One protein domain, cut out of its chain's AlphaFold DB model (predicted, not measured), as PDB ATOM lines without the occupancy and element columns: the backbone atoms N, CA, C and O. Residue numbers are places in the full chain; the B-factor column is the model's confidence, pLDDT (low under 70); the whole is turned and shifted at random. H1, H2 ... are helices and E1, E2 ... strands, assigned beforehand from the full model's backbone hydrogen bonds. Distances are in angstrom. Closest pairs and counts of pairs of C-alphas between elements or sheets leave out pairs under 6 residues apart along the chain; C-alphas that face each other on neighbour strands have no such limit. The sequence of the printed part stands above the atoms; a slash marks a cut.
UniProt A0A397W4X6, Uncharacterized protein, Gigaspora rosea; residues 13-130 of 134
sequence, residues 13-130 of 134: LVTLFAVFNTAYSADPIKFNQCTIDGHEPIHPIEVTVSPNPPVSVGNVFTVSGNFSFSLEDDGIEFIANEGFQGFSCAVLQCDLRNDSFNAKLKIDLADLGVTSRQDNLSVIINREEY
ATOM      1  N   LEU A  13      10.410  38.834   2.746       45.25
ATOM      2  CA  LEU A  13       9.707  37.917   1.857       45.25
ATOM      3  C   LEU A  13      10.744  37.094   1.083       45.25
ATOM      4  O   LEU A  13      11.285  37.545   0.070       45.25
ATOM      5  N   VAL A  14      11.034  35.884   1.556       50.12
ATOM      6  CA  VAL A  14      11.924  34.964   0.842       50.12
ATOM      7  C   VAL A  14      11.120  34.257  -0.238       50.12
ATOM      8  O   VAL A  14      10.714  33.113  -0.072       50.12
ATOM      9  N   THR A  15      10.891  34.967  -1.345       51.62
ATOM     10  CA  THR A  15      10.435  34.376  -2.606       51.62
ATOM     11  C   THR A  15      11.608  33.628  -3.229       51.62
ATOM     12  O   THR A  15      12.651  34.212  -3.540       51.62
ATOM     13  N   LEU A  16      11.442  32.320  -3.377       51.47
ATOM     14  CA  LEU A  16      12.427  31.425  -3.980       51.47
ATOM     15  C   LEU A  16      12.082  31.183  -5.448       51.47
ATOM     16  O   LEU A  16      10.912  31.091  -5.782       51.47
ATOM     17  N   PHE A  17      13.074  31.067  -6.326       47.28
ATOM     18  CA  PHE A  17      12.858  30.824  -7.753       47.28
ATOM     19  C   PHE A  17      13.591  29.563  -8.193       47.28
ATOM     20  O   PHE A  17      14.821  29.536  -8.282       47.28
ATOM     21  N   ALA A  18      12.826  28.516  -8.501       50.19
ATOM     22  CA  ALA A  18      13.360  27.282  -9.062       50.19
ATOM     23  C   ALA A  18      13.099  27.196 -10.571       50.19
ATOM     24  O   ALA A  18      12.094  26.619 -10.991       50.19
ATOM     25  N   VAL A  19      14.003  27.778 -11.376       47.81
ATOM     26  CA  VAL A  19      13.863  27.830 -12.843       47.81
ATOM     27  C   VAL A  19      14.032  26.439 -13.459       47.81
ATOM     28  O   VAL A  19      15.150  25.945 -13.628       47.81
ATOM     29  N   PHE A  20      12.900  25.823 -13.790       59.56
ATOM     30  CA  PHE A  20      12.761  24.557 -14.500       59.56
ATOM     31  C   PHE A  20      12.698  24.750 -16.021       59.56
ATOM     32  O   PHE A  20      12.503  25.863 -16.502       59.56
ATOM     33  N   ASN A  21      12.857  23.664 -16.786       48.81
ATOM     34  CA  ASN A  21      12.880  23.690 -18.251       48.81
ATOM     35  C   ASN A  21      12.221  22.417 -18.824       48.81
ATOM     36  O   ASN A  21      12.874  21.389 -18.998       48.81
ATOM     37  N   THR A  22      10.907  22.454 -19.040       47.47
ATOM     38  CA  THR A  22      10.047  21.277 -19.259       47.47
ATOM     39  C   THR A  22       9.580  21.131 -20.703       47.47
ATOM     40  O   THR A  22       8.383  21.070 -20.975       47.47
ATOM     41  N   ALA A  23      10.532  20.948 -21.620       47.38
ATOM     42  CA  ALA A  23      10.241  20.075 -22.760       47.38
ATOM     43  C   ALA A  23       9.834  18.683 -22.237       47.38
ATOM     44  O   ALA A  23      10.263  18.288 -21.150       47.38
ATOM     45  N   TYR A  24       9.082  17.898 -23.018       52.59
ATOM     46  CA  TYR A  24       8.897  16.458 -22.758       52.59
ATOM     47  C   TYR A  24      10.207  15.684 -23.044       52.59
ATOM     48  O   TYR A  24      10.252  14.802 -23.902       52.59
ATOM     49  N   SER A  25      11.306  16.087 -22.397       47.88
ATOM     50  CA  SER A  25      12.643  15.533 -22.608       47.88
ATOM     51  C   SER A  25      12.788  14.167 -21.943       47.88
ATOM     52  O   SER A  25      12.109  13.855 -20.969       47.88
ATOM     53  N   ALA A  26      13.733  13.373 -22.441       53.75
ATOM     54  CA  ALA A  26      14.236  12.196 -21.740       53.75
ATOM     55  C   ALA A  26      15.187  12.559 -20.575       53.75
ATOM     56  O   ALA A  26      15.585  11.677 -19.815       53.75
ATOM     57  N   ASP A  27      15.562  13.837 -20.438       58.34
ATOM     58  CA  ASP A  27      16.443  14.331 -19.380       58.34
ATOM     59  C   ASP A  27      15.701  14.565 -18.047       58.34
ATOM     60  O   ASP A  27      14.587  15.094 -18.049       58.34
ATOM     61  N   PRO A  28      16.326  14.266 -16.890       62.91
ATOM     62  CA  PRO A  28      15.783  14.634 -15.582       62.91
ATOM     63  C   PRO A  28      15.661  16.154 -15.399       62.91
ATOM     64  O   PRO A  28      16.592  16.893 -15.736       62.91
ATOM     65  N   ILE A  29      14.574  16.617 -14.763       69.19
ATOM     66  CA  ILE A  29      14.469  18.025 -14.338       69.19
ATOM     67  C   ILE A  29      15.629  18.360 -13.391       69.19
ATOM     68  O   ILE A  29      15.929  17.607 -12.463       69.19
ATOM     69  N   LYS A  30      16.246  19.526 -13.599       68.94
ATOM     70  CA  LYS A  30      17.180  20.148 -12.655       68.94
ATOM     71  C   LYS A  30      16.552  21.424 -12.114       68.94
ATOM     72  O   LYS A  30      16.096  22.254 -12.896       68.94
ATOM     73  N   PHE A  31      16.563  21.576 -10.796       73.81
ATOM     74  CA  PHE A  31      16.114  22.785 -10.116       73.81
ATOM     75  C   PHE A  31      17.342  23.587  -9.681       73.81
ATOM     76  O   PHE A  31      18.087  23.160  -8.800       73.81
ATOM     77  N   ASN A  32      17.558  24.741 -10.311       76.75
ATOM     78  CA  ASN A  32      18.439  25.771  -9.755       76.75
ATOM     79  C   ASN A  32      17.710  26.451  -8.582       76.75
ATOM     80  O   ASN A  32      16.486  26.391  -8.531       76.75
ATOM     81  N   GLN A  33      18.422  27.086  -7.650       76.06
ATOM     82  CA  GLN A  33      17.806  27.766  -6.501       76.06
ATOM     83  C   GLN A  33      18.390  29.163  -6.331       76.06
ATOM     84  O   GLN A  33      19.604  29.310  -6.206       76.06
ATOM     85  N   CYS A  34      17.528  30.173  -6.273       75.44
ATOM     86  CA  CYS A  34      17.892  31.518  -5.843       75.44
ATOM     87  C   CYS A  34      16.746  32.203  -5.087       75.44
ATOM     88  O   CYS A  34      15.580  31.829  -5.223       75.44
ATOM     89  N   THR A  35      17.086  33.203  -4.278       75.56
ATOM     90  CA  THR A  35      16.149  34.166  -3.686       75.56
ATOM     91  C   THR A  35      15.809  35.279  -4.683       75.56
ATOM     92  O   THR A  35      16.458  35.419  -5.723       75.56
ATOM     93  N   ILE A  36      14.825  36.115  -4.345       71.19
ATOM     94  CA  ILE A  36      14.439  37.305  -5.122       71.19
ATOM     95  C   ILE A  36      15.592  38.290  -5.392       71.19
ATOM     96  O   ILE A  36      15.627  38.911  -6.451       71.19
ATOM     97  N   ASP A  37      16.574  38.369  -4.489       70.62
ATOM     98  CA  ASP A  37      17.781  39.197  -4.641       70.62
ATOM     99  C   ASP A  37      18.881  38.525  -5.496       70.62
ATOM    100  O   ASP A  37      19.965  39.079  -5.678       70.62
ATOM    101  N   GLY A  38      18.631  37.321  -6.024       69.56
ATOM    102  CA  GLY A  38      19.571  36.571  -6.865       69.56
ATOM    103  C   GLY A  38      20.667  35.819  -6.101       69.56
ATOM    104  O   GLY A  38      21.641  35.381  -6.714       69.56
ATOM    105  N   HIS A  39      20.530  35.657  -4.784       71.56
ATOM    106  CA  HIS A  39      21.470  34.914  -3.937       71.56
ATOM    107  C   HIS A  39      21.038  33.454  -3.730       71.56
ATOM    108  O   HIS A  39      19.870  33.113  -3.909       71.56
ATOM    109  N   GLU A  40      21.966  32.580  -3.330       69.06
ATOM    110  CA  GLU A  40      21.616  31.234  -2.853       69.06
ATOM    111  C   GLU A  40      20.803  31.323  -1.543       69.06
ATOM    112  O   GLU A  40      21.040  32.229  -0.735       69.06
ATOM    113  N   PRO A  41      19.835  30.420  -1.306       71.75
ATOM    114  CA  PRO A  41      19.021  30.454  -0.097       71.75
ATOM    115  C   PRO A  41      19.805  30.031   1.152       71.75
ATOM    116  O   PRO A  41      20.616  29.109   1.111       71.75
ATOM    117  N   ILE A  42      19.495  30.656   2.295       71.50
ATOM    118  CA  ILE A  42      20.104  30.339   3.603       71.50
ATOM    119  C   ILE A  42      19.839  28.875   4.005       71.50
ATOM    120  O   ILE A  42      20.688  28.220   4.611       71.50
ATOM    121  N   HIS A  43      18.666  28.358   3.636       77.19
ATOM    122  CA  HIS A  43      18.233  26.987   3.877       77.19
ATOM    123  C   HIS A  43      18.027  26.284   2.526       77.19
ATOM    124  O   HIS A  43      17.248  26.792   1.718       77.19
ATOM    125  N   PRO A  44      18.681  25.140   2.252       76.88
ATOM    126  CA  PRO A  44      18.500  24.426   0.994       76.88
ATOM    127  C   PRO A  44      17.099  23.814   0.908       76.88
ATOM    128  O   PRO A  44      16.588  23.250   1.881       76.88
ATOM    129  N   ILE A  45      16.508  23.890  -0.283       84.12
ATOM    130  CA  ILE A  45      15.222  23.280  -0.615       84.12
ATOM    131  C   ILE A  45      15.470  22.104  -1.560       84.12
ATOM    132  O   ILE A  45      16.284  22.175  -2.478       84.12
ATOM    133  N   GLU A  46      14.752  21.011  -1.358       87.12
ATOM    134  CA  GLU A  46      14.689  19.891  -2.285       87.12
ATOM    135  C   GLU A  46      13.321  19.888  -2.973       87.12
ATOM    136  O   GLU A  46      12.278  19.876  -2.318       87.12
ATOM    137  N   VAL A  47      13.333  19.890  -4.308       87.38
ATOM    138  CA  VAL A  47      12.145  19.677  -5.140       87.38
ATOM    139  C   VAL A  47      12.391  18.442  -5.995       87.38
ATOM    140  O   VAL A  47      13.383  18.358  -6.717       87.38
ATOM    141  N   THR A  48      11.483  17.474  -5.923       88.25
ATOM    142  CA  THR A  48      11.495  16.265  -6.757       88.25
ATOM    143  C   THR A  48      10.135  16.056  -7.411       88.25
ATOM    144  O   THR A  48       9.121  16.568  -6.936       88.25
ATOM    145  N   VAL A  49      10.104  15.299  -8.509       87.88
ATOM    146  CA  VAL A  49       8.883  14.979  -9.261       87.88
ATOM    147  C   VAL A  49       8.764  13.478  -9.498       87.88
ATOM    148  O   VAL A  49       9.766  12.789  -9.695       87.88
ATOM    149  N   SER A  50       7.531  12.977  -9.502       89.88
ATOM    150  CA  SER A  50       7.184  11.655 -10.016       89.88
ATOM    151  C   SER A  50       5.958  11.755 -10.938       89.88
ATOM    152  O   SER A  50       4.956  12.338 -10.513       89.88
ATOM    153  N   PRO A  51       5.990  11.199 -12.166       86.06
ATOM    154  CA  PRO A  51       7.140  10.553 -12.808       86.06
ATOM    155  C   PRO A  51       8.272  11.544 -13.137       86.06
ATOM    156  O   PRO A  51       8.081  12.756 -13.113       86.06
ATOM    157  N   ASN A  52       9.460  11.015 -13.435       79.81
ATOM    158  CA  ASN A  52      10.603  11.778 -13.938       79.81
ATOM    159  C   ASN A  52      11.152  11.057 -15.189       79.81
ATOM    160  O   ASN A  52      11.590   9.910 -15.045       79.81
ATOM    161  N   PRO A  53      11.108  11.654 -16.396       78.56
ATOM    162  CA  PRO A  53      10.582  12.988 -16.712       78.56
ATOM    163  C   PRO A  53       9.072  13.138 -16.422       78.56
ATOM    164  O   PRO A  53       8.358  12.133 -16.343       78.56
ATOM    165  N   PRO A  54       8.584  14.379 -16.232       82.12
ATOM    166  CA  PRO A  54       7.184  14.654 -15.930       82.12
ATOM    167  C   PRO A  54       6.277  14.427 -17.146       82.12
ATOM    168  O   PRO A  54       6.715  14.389 -18.296       82.12
ATOM    169  N   VAL A  55       4.977  14.338 -16.883       81.88
ATOM    170  CA  VAL A  55       3.910  14.178 -17.878       81.88
ATOM    171  C   VAL A  55       2.921  15.346 -17.818       81.88
ATOM    172  O   VAL A  55       2.937  16.154 -16.892       81.88
ATOM    173  N   SER A  56       2.024  15.449 -18.799       83.75
ATOM    174  CA  SER A  56       1.045  16.547 -18.863       83.75
ATOM    175  C   SER A  56       0.070  16.575 -17.669       83.75
ATOM    176  O   SER A  56      -0.303  17.647 -17.203       83.75
ATOM    177  N   VAL A  57      -0.315  15.409 -17.136       86.69
ATOM    178  CA  VAL A  57      -1.319  15.252 -16.065       86.69
ATOM    179  C   VAL A  57      -0.903  14.110 -15.134       86.69
ATOM    180  O   VAL A  57      -0.485  13.055 -15.609       86.69
ATOM    181  N   GLY A  58      -1.072  14.283 -13.823       87.19
ATOM    182  CA  GLY A  58      -0.883  13.243 -12.808       87.19
ATOM    183  C   GLY A  58       0.427  13.313 -12.019       87.19
ATOM    184  O   GLY A  58       0.715  12.377 -11.277       87.19
ATOM    185  N   ASN A  59       1.214  14.383 -12.156       89.81
ATOM    186  CA  ASN A  59       2.503  14.501 -11.471       89.81
ATOM    187  C   ASN A  59       2.326  14.755  -9.973       89.81
ATOM    188  O   ASN A  59       1.448  15.510  -9.554       89.81
ATOM    189  N   VAL A  60       3.230  14.190  -9.179       93.69
ATOM    190  CA  VAL A  60       3.381  14.495  -7.756       93.69
ATOM    191  C   VAL A  60       4.736  15.151  -7.546       93.69
ATOM    192  O   VAL A  60       5.776  14.516  -7.730       93.69
ATOM    193  N   PHE A  61       4.714  16.413  -7.135       91.69
ATOM    194  CA  PHE A  61       5.891  17.144  -6.690       91.69
ATOM    195  C   PHE A  61       6.055  16.960  -5.189       91.69
ATOM    196  O   PHE A  61       5.099  17.136  -4.438       91.69
ATOM    197  N   THR A  62       7.255  16.599  -4.744       92.44
ATOM    198  CA  THR A  62       7.608  16.650  -3.321       92.44
ATOM    199  C   THR A  62       8.499  17.863  -3.112       92.44
ATOM    200  O   THR A  62       9.553  17.952  -3.742       92.44
ATOM    201  N   VAL A  63       8.061  18.787  -2.259       90.12
ATOM    202  CA  VAL A  63       8.825  19.973  -1.853       90.12
ATOM    203  C   VAL A  63       9.168  19.819  -0.379       90.12
ATOM    204  O   VAL A  63       8.275  19.618   0.446       90.12
ATOM    205  N   SER A  64      10.451  19.895  -0.043       89.75
ATOM    206  CA  SER A  64      10.936  19.729   1.326       89.75
ATOM    207  C   SER A  64      12.167  20.576   1.621       89.75
ATOM    208  O   SER A  64      12.894  20.965   0.714       89.75
ATOM    209  N   GLY A  65      12.425  20.852   2.894       86.75
ATOM    210  CA  GLY A  65      13.617  21.578   3.323       86.75
ATOM    211  C   GLY A  65      13.660  21.772   4.833       86.75
ATOM    212  O   GLY A  65      12.659  21.582   5.522       86.75
ATOM    213  N   ASN A  66      14.823  22.163   5.347       86.06
ATOM    214  CA  ASN A  66      15.017  22.446   6.770       86.06
ATOM    215  C   ASN A  66      14.730  23.924   7.055       86.06
ATOM    216  O   ASN A  66      15.644  24.680   7.379       86.06
ATOM    217  N   PHE A  67      13.480  24.335   6.850       79.50
ATOM    218  CA  PHE A  67      12.965  25.667   7.154       79.50
ATOM    219  C   PHE A  67      11.565  25.548   7.768       79.50
ATOM    220  O   PHE A  67      10.836  24.597   7.485       79.50
ATOM    221  N   SER A  68      11.200  26.526   8.592       77.00
ATOM    222  CA  SER A  68       9.850  26.716   9.123       77.00
ATOM    223  C   SER A  68       9.039  27.670   8.241       77.00
ATOM    224  O   SER A  68       9.587  28.514   7.525       77.00
ATOM    225  N   PHE A  69       7.717  27.518   8.304       80.94
ATOM    226  CA  PHE A  69       6.755  28.526   7.863       80.94
ATOM    227  C   PHE A  69       6.269  29.315   9.085       80.94
ATOM    228  O   PHE A  69       6.090  28.744  10.162       80.94
ATOM    229  N   SER A  70       6.082  30.618   8.914       79.44
ATOM    230  CA  SER A  70       5.806  31.592   9.975       79.44
ATOM    231  C   SER A  70       4.313  31.915  10.093       79.44
ATOM    232  O   SER A  70       3.811  32.102  11.203       79.44
ATOM    233  N   LEU A  71       3.599  31.962   8.962       81.31
ATOM    234  CA  LEU A  71       2.196  32.381   8.860       81.31
ATOM    235  C   LEU A  71       1.307  31.320   8.187       81.31
ATOM    236  O   LEU A  71       1.777  30.450   7.461       81.31
ATOM    237  N   GLU A  72      -0.011  31.423   8.382       80.81
ATOM    238  CA  GLU A  72      -1.000  30.578   7.682       80.81
ATOM    239  C   GLU A  72      -1.131  30.922   6.183       80.81
ATOM    240  O   GLU A  72      -1.486  30.048   5.386       80.81
ATOM    241  N   ASP A  73      -0.804  32.169   5.817       83.50
ATOM    242  CA  ASP A  73      -0.770  32.697   4.444       83.50
ATOM    243  C   ASP A  73       0.569  32.450   3.720       83.50
ATOM    244  O   ASP A  73       0.630  32.602   2.498       83.50
ATOM    245  N   ASP A  74       1.628  32.034   4.432       85.94
ATOM    246  CA  ASP A  74       2.848  31.527   3.787       85.94
ATOM    247  C   ASP A  74       2.504  30.301   2.920       85.94
ATOM    248  O   ASP A  74       1.518  29.605   3.175       85.94
ATOM    249  N   GLY A  75       3.304  29.983   1.901       89.50
ATOM    250  CA  GLY A  75       2.936  28.894   0.999       89.50
ATOM    251  C   GLY A  75       3.906  28.567  -0.126       89.50
ATOM    252  O   GLY A  75       5.076  28.953  -0.127       89.50
ATOM    253  N   ILE A  76       3.388  27.798  -1.084       90.38
ATOM    254  CA  ILE A  76       4.113  27.266  -2.242       90.38
ATOM    255  C   ILE A  76       3.291  27.515  -3.504       90.38
ATOM    256  O   ILE A  76       2.104  27.200  -3.546       90.38
ATOM    257  N   GLU A  77       3.925  28.045  -4.543       91.19
ATOM    258  CA  GLU A  77       3.297  28.413  -5.811       91.19
ATOM    259  C   GLU A  77       4.050  27.776  -6.983       91.19
ATOM    260  O   GLU A  77       5.279  27.764  -7.034       91.19
ATOM    261  N   PHE A  78       3.306  27.248  -7.950       90.38
ATOM    262  CA  PHE A  78       3.832  26.717  -9.201       90.38
ATOM    263  C   PHE A  78       3.375  27.631 -10.331       90.38
ATOM    264  O   PHE A  78       2.176  27.849 -10.500       90.38
ATOM    265  N   ILE A  79       4.328  28.165 -11.092       88.88
ATOM    266  CA  ILE A  79       4.073  29.118 -12.175       88.88
ATOM    267  C   ILE A  79       4.769  28.629 -13.444       88.88
ATOM    268  O   ILE A  79       5.969  28.354 -13.429       88.88
ATOM    269  N   ALA A  80       4.029  28.551 -14.546       86.62
ATOM    270  CA  ALA A  80       4.570  28.373 -15.894       86.62
ATOM    271  C   ALA A  80       3.727  29.167 -16.888       86.62
ATOM    272  O   ALA A  80       2.519  29.277 -16.712       86.62
ATOM    273  N   ASN A  81       4.351  29.658 -17.960       82.69
ATOM    274  CA  ASN A  81       3.674  30.326 -19.075       82.69
ATOM    275  C   ASN A  81       2.644  31.388 -18.617       82.69
ATOM    276  O   ASN A  81       3.045  32.482 -18.227       82.69
ATOM    277  N   GLU A  82       1.345  31.072 -18.653       79.81
ATOM    278  CA  GLU A  82       0.244  31.939 -18.185       79.81
ATOM    279  C   GLU A  82      -0.537  31.338 -16.992       79.81
ATOM    280  O   GLU A  82      -1.502  31.937 -16.519       79.81
ATOM    281  N   GLY A  83      -0.150  30.152 -16.509       86.62
ATOM    282  CA  GLY A  83      -0.845  29.398 -15.465       86.62
ATOM    283  C   GLY A  83      -0.161  29.447 -14.094       86.62
ATOM    284  O   GLY A  83       1.061  29.558 -13.973       86.62
ATOM    285  N   PHE A  84      -0.980  29.342 -13.048       91.06
ATOM    286  CA  PHE A  84      -0.594  29.478 -11.642       91.06
ATOM    287  C   PHE A  84      -1.343  28.457 -10.778       91.06
ATOM    288  O   PHE A  84      -2.559  28.310 -10.911       91.06
ATOM    289  N   GLN A  85      -0.647  27.812  -9.839       93.06
ATOM    290  CA  GLN A  85      -1.261  26.980  -8.803       93.06
ATOM    291  C   GLN A  85      -0.569  27.197  -7.448       93.06
ATOM    292  O   GLN A  85       0.580  26.795  -7.262       93.06
ATOM    293  N   GLY A  86      -1.272  27.831  -6.506       92.06
ATOM    294  CA  GLY A  86      -0.776  28.158  -5.165       92.06
ATOM    295  C   GLY A  86      -1.412  27.323  -4.049       92.06
ATOM    296  O   GLY A  86      -2.579  26.938  -4.135       92.06
ATOM    297  N   PHE A  87      -0.648  27.078  -2.986       91.88
ATOM    298  CA  PHE A  87      -1.050  26.345  -1.786       91.88
ATOM    299  C   PHE A  87      -0.536  27.080  -0.539       91.88
ATOM    300  O   PHE A  87       0.672  27.103  -0.302       91.88
ATOM    301  N   SER A  88      -1.432  27.661   0.264       90.44
ATOM    302  CA  SER A  88      -1.066  28.291   1.542       90.44
ATOM    303  C   SER A  88      -0.956  27.273   2.679       90.44
ATOM    304  O   SER A  88      -1.488  26.159   2.602       90.44
ATOM    305  N   CYS A  89      -0.300  27.650   3.770       86.31
ATOM    306  CA  CYS A  89      -0.061  26.786   4.915       86.31
ATOM    307  C   CYS A  89      -1.336  26.357   5.651       86.31
ATOM    308  O   CYS A  89      -1.371  25.248   6.188       86.31
ATOM    309  N   ALA A  90      -2.411  27.147   5.577       84.00
ATOM    310  CA  ALA A  90      -3.753  26.727   5.989       84.00
ATOM    311  C   ALA A  90      -4.281  25.506   5.198       84.00
ATOM    312  O   ALA A  90      -4.961  24.647   5.761       84.00
ATOM    313  N   VAL A  91      -3.951  25.399   3.904       85.31
ATOM    314  CA  VAL A  91      -4.326  24.263   3.035       85.31
ATOM    315  C   VAL A  91      -3.350  23.094   3.196       85.31
ATOM    316  O   VAL A  91      -3.769  21.938   3.222       85.31
ATOM    317  N   LEU A  92      -2.054  23.388   3.326       85.75
ATOM    318  CA  LEU A  92      -0.985  22.394   3.476       85.75
ATOM    319  C   LEU A  92      -0.892  21.785   4.883       85.75
ATOM    320  O   LEU A  92      -0.206  20.781   5.055       85.75
ATOM    321  N   GLN A  93      -1.570  22.378   5.872       83.38
ATOM    322  CA  GLN A  93      -1.495  22.012   7.291       83.38
ATOM    323  C   GLN A  93      -0.055  22.063   7.832       83.38
ATOM    324  O   GLN A  93       0.410  21.139   8.502       83.38
ATOM    325  N   CYS A  94       0.661  23.149   7.522       82.19
ATOM    326  CA  CYS A  94       2.039  23.363   7.969       82.19
ATOM    327  C   CYS A  94       2.155  23.359   9.500       82.19
ATOM    328  O   CYS A  94       1.408  24.055  10.190       82.19
ATOM    329  N   ASP A  95       3.157  22.658  10.036       81.75
ATOM    330  CA  ASP A  95       3.553  22.830  11.434       81.75
ATOM    331  C   ASP A  95       4.418  24.092  11.570       81.75
ATOM    332  O   ASP A  95       5.637  24.050  11.400       81.75
ATOM    333  N   LEU A  96       3.775  25.215  11.905       79.94
ATOM    334  CA  LEU A  96       4.406  26.527  12.125       79.94
ATOM    335  C   LEU A  96       5.381  26.565  13.331       79.94
ATOM    336  O   LEU A  96       5.813  27.633  13.759       79.94
ATOM    337  N   ARG A  97       5.692  25.416  13.949       75.00
ATOM    338  CA  ARG A  97       6.656  25.270  15.055       75.00
ATOM    339  C   ARG A  97       7.843  24.374  14.710       75.00
ATOM    340  O   ARG A  97       8.701  24.169  15.570       75.00
ATOM    341  N   ASN A  98       7.880  23.812  13.505       78.88
ATOM    342  CA  ASN A  98       8.893  22.859  13.080       78.88
ATOM    343  C   ASN A  98       9.787  23.474  11.995       78.88
ATOM    344  O   ASN A  98       9.312  23.817  10.917       78.88
ATOM    345  N   ASP A  99      11.097  23.535  12.245       79.50
ATOM    346  CA  ASP A  99      12.112  23.990  11.279       79.50
ATOM    347  C   ASP A  99      12.419  22.934  10.189       79.50
ATOM    348  O   ASP A  99      13.541  22.824   9.690       79.50
ATOM    349  N   SER A 100      11.430  22.111   9.837       83.81
ATOM    350  CA  SER A 100      11.508  21.135   8.753       83.81
ATOM    351  C   SER A 100      10.148  20.934   8.090       83.81
ATOM    352  O   SER A 100       9.127  20.730   8.748       83.81
ATOM    353  N   PHE A 101      10.147  20.960   6.761       87.19
ATOM    354  CA  PHE A 101       8.950  20.896   5.936       87.19
ATOM    355  C   PHE A 101       9.048  19.778   4.888       87.19
ATOM    356  O   PHE A 101      10.116  19.521   4.329       87.19
ATOM    357  N   ASN A 102       7.919  19.123   4.599       90.19
ATOM    358  CA  ASN A 102       7.765  18.165   3.504       90.19
ATOM    359  C   ASN A 102       6.290  18.098   3.077       90.19
ATOM    360  O   ASN A 102       5.450  17.658   3.861       90.19
ATOM    361  N   ALA A 103       5.978  18.494   1.843       90.81
ATOM    362  CA  ALA A 103       4.647  18.336   1.262       90.81
ATOM    363  C   ALA A 103       4.693  17.647  -0.102       90.81
ATOM    364  O   ALA A 103       5.651  17.781  -0.864       90.81
ATOM    365  N   LYS A 104       3.610  16.927  -0.410       93.06
ATOM    366  CA  LYS A 104       3.392  16.229  -1.681       93.06
ATOM    367  C   LYS A 104       2.201  16.843  -2.394       93.06
ATOM    368  O   LYS A 104       1.069  16.723  -1.932       93.06
ATOM    369  N   LEU A 105       2.475  17.507  -3.508       93.81
ATOM    370  CA  LEU A 105       1.552  18.373  -4.225       93.81
ATOM    371  C   LEU A 105       1.265  17.755  -5.591       93.81
ATOM    372  O   LEU A 105       2.190  17.465  -6.352       93.81
ATOM    373  N   LYS A 106      -0.013  17.512  -5.899       93.25
ATOM    374  CA  LYS A 106      -0.414  17.027  -7.223       93.25
ATOM    375  C   LYS A 106      -0.579  18.225  -8.154       93.25
ATOM    376  O   LYS A 106      -1.471  19.040  -7.929       93.25
ATOM    377  N   ILE A 107       0.261  18.294  -9.183       90.56
ATOM    378  CA  ILE A 107       0.295  19.383 -10.165       90.56
ATOM    379  C   ILE A 107       0.113  18.776 -11.556       90.56
ATOM    380  O   ILE A 107       0.917  17.953 -12.012       90.56
ATOM    381  N   ASP A 108      -0.941  19.193 -12.245       89.56
ATOM    382  CA  ASP A 108      -1.186  18.804 -13.627       89.56
ATOM    383  C   ASP A 108      -0.604  19.907 -14.521       89.56
ATOM    384  O   ASP A 108      -1.087  21.033 -14.547       89.56
ATOM    385  N   LEU A 109       0.500  19.607 -15.211       86.62
ATOM    386  CA  LEU A 109       1.276  20.591 -15.978       86.62
ATOM    387  C   LEU A 109       0.474  21.233 -17.125       86.62
ATOM    388  O   LEU A 109       0.754  22.369 -17.508       86.62
ATOM    389  N   ALA A 110      -0.564  20.545 -17.613       86.19
ATOM    390  CA  ALA A 110      -1.567  21.095 -18.520       86.19
ATOM    391  C   ALA A 110      -2.261  22.354 -17.962       86.19
ATOM    392  O   ALA A 110      -2.455  23.312 -18.709       86.19
ATOM    393  N   ASP A 111      -2.576  22.380 -16.663       89.44
ATOM    394  CA  ASP A 111      -3.260  23.500 -15.998       89.44
ATOM    395  C   ASP A 111      -2.327  24.717 -15.845       89.44
ATOM    396  O   ASP A 111      -2.778  25.859 -15.792       89.44
ATOM    397  N   LEU A 112      -1.009  24.480 -15.862       88.00
ATOM    398  CA  LEU A 112       0.030  25.513 -15.939       88.00
ATOM    399  C   LEU A 112       0.391  25.904 -17.389       88.00
ATOM    400  O   LEU A 112       1.368  26.611 -17.622       88.00
ATOM    401  N   GLY A 113      -0.349  25.424 -18.394       84.12
ATOM    402  CA  GLY A 113      -0.094  25.734 -19.806       84.12
ATOM    403  C   GLY A 113       1.194  25.126 -20.385       84.12
ATOM    404  O   GLY A 113       1.601  25.498 -21.490       84.12
ATOM    405  N   VAL A 114       1.834  24.183 -19.684       80.31
ATOM    406  CA  VAL A 114       2.986  23.414 -20.183       80.31
ATOM    407  C   VAL A 114       2.453  22.289 -21.064       80.31
ATOM    408  O   VAL A 114       1.879  21.307 -20.588       80.31
ATOM    409  N   THR A 115       2.585  22.457 -22.378       68.62
ATOM    410  CA  THR A 115       1.823  21.652 -23.351       68.62
ATOM    411  C   THR A 115       2.681  20.784 -24.261       68.62
ATOM    412  O   THR A 115       2.207  19.728 -24.679       68.62
ATOM    413  N   SER A 116       3.912  21.200 -24.591       62.66
ATOM    414  CA  SER A 116       4.886  20.389 -25.363       62.66
ATOM    415  C   SER A 116       6.259  21.034 -25.592       62.66
ATOM    416  O   SER A 116       7.118  20.411 -26.222       62.66
ATOM    417  N   ARG A 117       6.472  22.286 -25.176       65.00
ATOM    418  CA  ARG A 117       7.618  23.096 -25.608       65.00
ATOM    419  C   ARG A 117       8.676  23.159 -24.522       65.00
ATOM    420  O   ARG A 117       8.502  22.615 -23.444       65.00
ATOM    421  N   GLN A 118       9.791  23.819 -24.815       64.12
ATOM    422  CA  GLN A 118      10.814  24.125 -23.821       64.12
ATOM    423  C   GLN A 118      10.315  25.238 -22.876       64.12
ATOM    424  O   GLN A 118      10.782  26.372 -22.925       64.12
ATOM    425  N   ASP A 119       9.299  24.906 -22.082       73.81
ATOM    426  CA  ASP A 119       8.578  25.809 -21.187       73.81
ATOM    427  C   ASP A 119       9.386  26.017 -19.888       73.81
ATOM    428  O   ASP A 119       9.967  25.066 -19.358       73.81
ATOM    429  N   ASN A 120       9.453  27.250 -19.372       76.94
ATOM    430  CA  ASN A 120      10.132  27.530 -18.101       76.94
ATOM    431  C   ASN A 120       9.165  27.381 -16.919       76.94
ATOM    432  O   ASN A 120       8.027  27.845 -16.987       76.94
ATOM    433  N   LEU A 121       9.657  26.761 -15.843       80.75
ATOM    434  CA  LEU A 121       8.896  26.353 -14.582       80.75
ATOM    435  C   LEU A 121       9.535  27.452 -13.620       80.75
ATOM    436  O   LEU A 121      10.752  27.603 -13.593       80.75
ATOM    437  N   SER A 122       8.741  28.145 -12.797       85.06
ATOM    438  CA  SER A 122       9.157  28.596 -11.464       85.06
ATOM    439  C   SER A 122       8.378  27.828 -10.391       85.06
ATOM    440  O   SER A 122       7.151  27.913 -10.344       85.06
ATOM    441  N   VAL A 123       9.072  27.104  -9.505       86.75
ATOM    442  CA  VAL A 123       8.505  26.757  -8.185       86.75
ATOM    443  C   VAL A 123       8.934  27.838  -7.208       86.75
ATOM    444  O   VAL A 123      10.130  28.115  -7.089       86.75
ATOM    445  N   ILE A 124       7.953  28.436  -6.548       86.38
ATOM    446  CA  ILE A 124       8.115  29.482  -5.550       86.38
ATOM    447  C   ILE A 124       7.699  28.939  -4.190       86.38
ATOM    448  O   ILE A 124       6.706  28.232  -4.054       86.38
ATOM    449  N   ILE A 125       8.471  29.296  -3.173       86.00
ATOM    450  CA  ILE A 125       8.061  29.230  -1.773       86.00
ATOM    451  C   ILE A 125       8.041  30.681  -1.303       86.00
ATOM    452  O   ILE A 125       9.007  31.397  -1.562       86.00
ATOM    453  N   ASN A 126       6.955  31.097  -0.657       83.94
ATOM    454  CA  ASN A 126       6.787  32.417  -0.057       83.94
ATOM    455  C   ASN A 126       6.686  32.231   1.461       83.94
ATOM    456  O   ASN A 126       5.804  31.510   1.927       83.94
ATOM    457  N   ARG A 127       7.605  32.841   2.219       78.62
ATOM    458  CA  ARG A 127       7.608  32.810   3.691       78.62
ATOM    459  C   ARG A 127       8.235  34.057   4.309       78.62
ATOM    460  O   ARG A 127       9.182  34.606   3.738       78.62
ATOM    461  N   GLU A 128       7.754  34.470   5.483       68.62
ATOM    462  CA  GLU A 128       8.447  35.464   6.318       68.62
ATOM    463  C   GLU A 128       9.693  34.851   6.981       68.62
ATOM    464  O   GLU A 128       9.574  33.990   7.857       68.62
ATOM    465  N   GLU A 129      10.894  35.336   6.642       59.94
ATOM    466  CA  GLU A 129      12.087  35.090   7.466       59.94
ATOM    467  C   GLU A 129      12.257  36.163   8.550       59.94
ATOM    468  O   GLU A 129      12.642  37.305   8.283       59.94
ATOM    469  N   TYR A 130      12.040  35.781   9.813       50.09
ATOM    470  CA  TYR A 130      12.361  36.646  10.948       50.09
ATOM    471  C   TYR A 130      13.873  36.813  11.096       50.09
ATOM    472  O   TYR A 130      14.587  35.910  11.533       50.09
TER     473      TYR A 130
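This is residues 13 to 130 of the 134 residues of an uncharacterized protein of Gigaspora rosea (UniProt A0A397W4X6). The model is a small two-layer sandwich: the four-stranded sheet E1, E7, E4, E5 stands face to face with the three-stranded sheet E2, E3, E6, the strands of the two layers crossing at a slant. The long stretch of residues 22 to 44 runs from one layer to the other along the side of E1 and E2, while the tiny helix H1 sits at one end, just after E5. The printed part has 118 residues, with named elements in the order E1, E2, E3, E4, E5, H1, E6, E7; both sheets are antiparallel in the orders given. The class is mostly strand, though under half of the residues are in named elements. The whole is compact, with a radius of gyration of the C-alphas of 13.8 A and spans of 40 by 29 by 23 A.

E1 is residues 16 to 21, 16.2 A long, and begins with C-alpha 16 at (12.427, 31.425, -3.980). E2, residues 45 to 50, is 17.0 A long, and E3, residues 59 to 65, is 19.8 A. E4, residues 75 to 80, and E5, residues 83 to 88, are 17.0 A each. H1, residues 89 to 92, spans 4.7 A. E6, residues 101 to 107, is 18.3 A long. E7, residues 120 to 126, is 19.0 A long and ends with C-alpha 126 at (6.787, 32.417, -0.057).

In the larger sheet, edge strand E1 is antiparallel to E7 at 162 degrees, with N 20 and O 121 2.8 A apart. E7 is antiparallel to E4 at 165 degrees, with N 77 and O 124 at 2.8 A. E4 and edge strand E5 form a hairpin, at 173 degrees, with N 78 and O 85 at 2.8 A. Residues 16 to 17 of E1 also pair, antiparallel, with residues 34 to 35. In the other sheet, twisted with C-alphas up to 4.5 A off its best plane, E2 and E3 form a hairpin, with N 46 and O 64 at 2.8 A. E3 and E6 are antiparallel, with N 61 and O 105 at 2.8 A. Between the sheets, the closest C-alphas of E5 and E6 are those of Gln 85 and Ile 107, 7.9 A apart; E4 and E6 are only just apart, at 8.2 A. H1 only grazes the larger sheet, with its residues 89 to 92; it is too short for an O i to N i+4 pair.

The C-alphas of Ala 26 and Tyr 130, the two farthest apart, are 40.9 A from each other. The printed part has no cut. The links E1 to E2, 23 residues, and E6 to E7, 12 residues, are long. The mean pLDDT of the printed part is 77.9; residues 13 to 30, 38, 40, 115 to 118 and 128 to 130 are under 70.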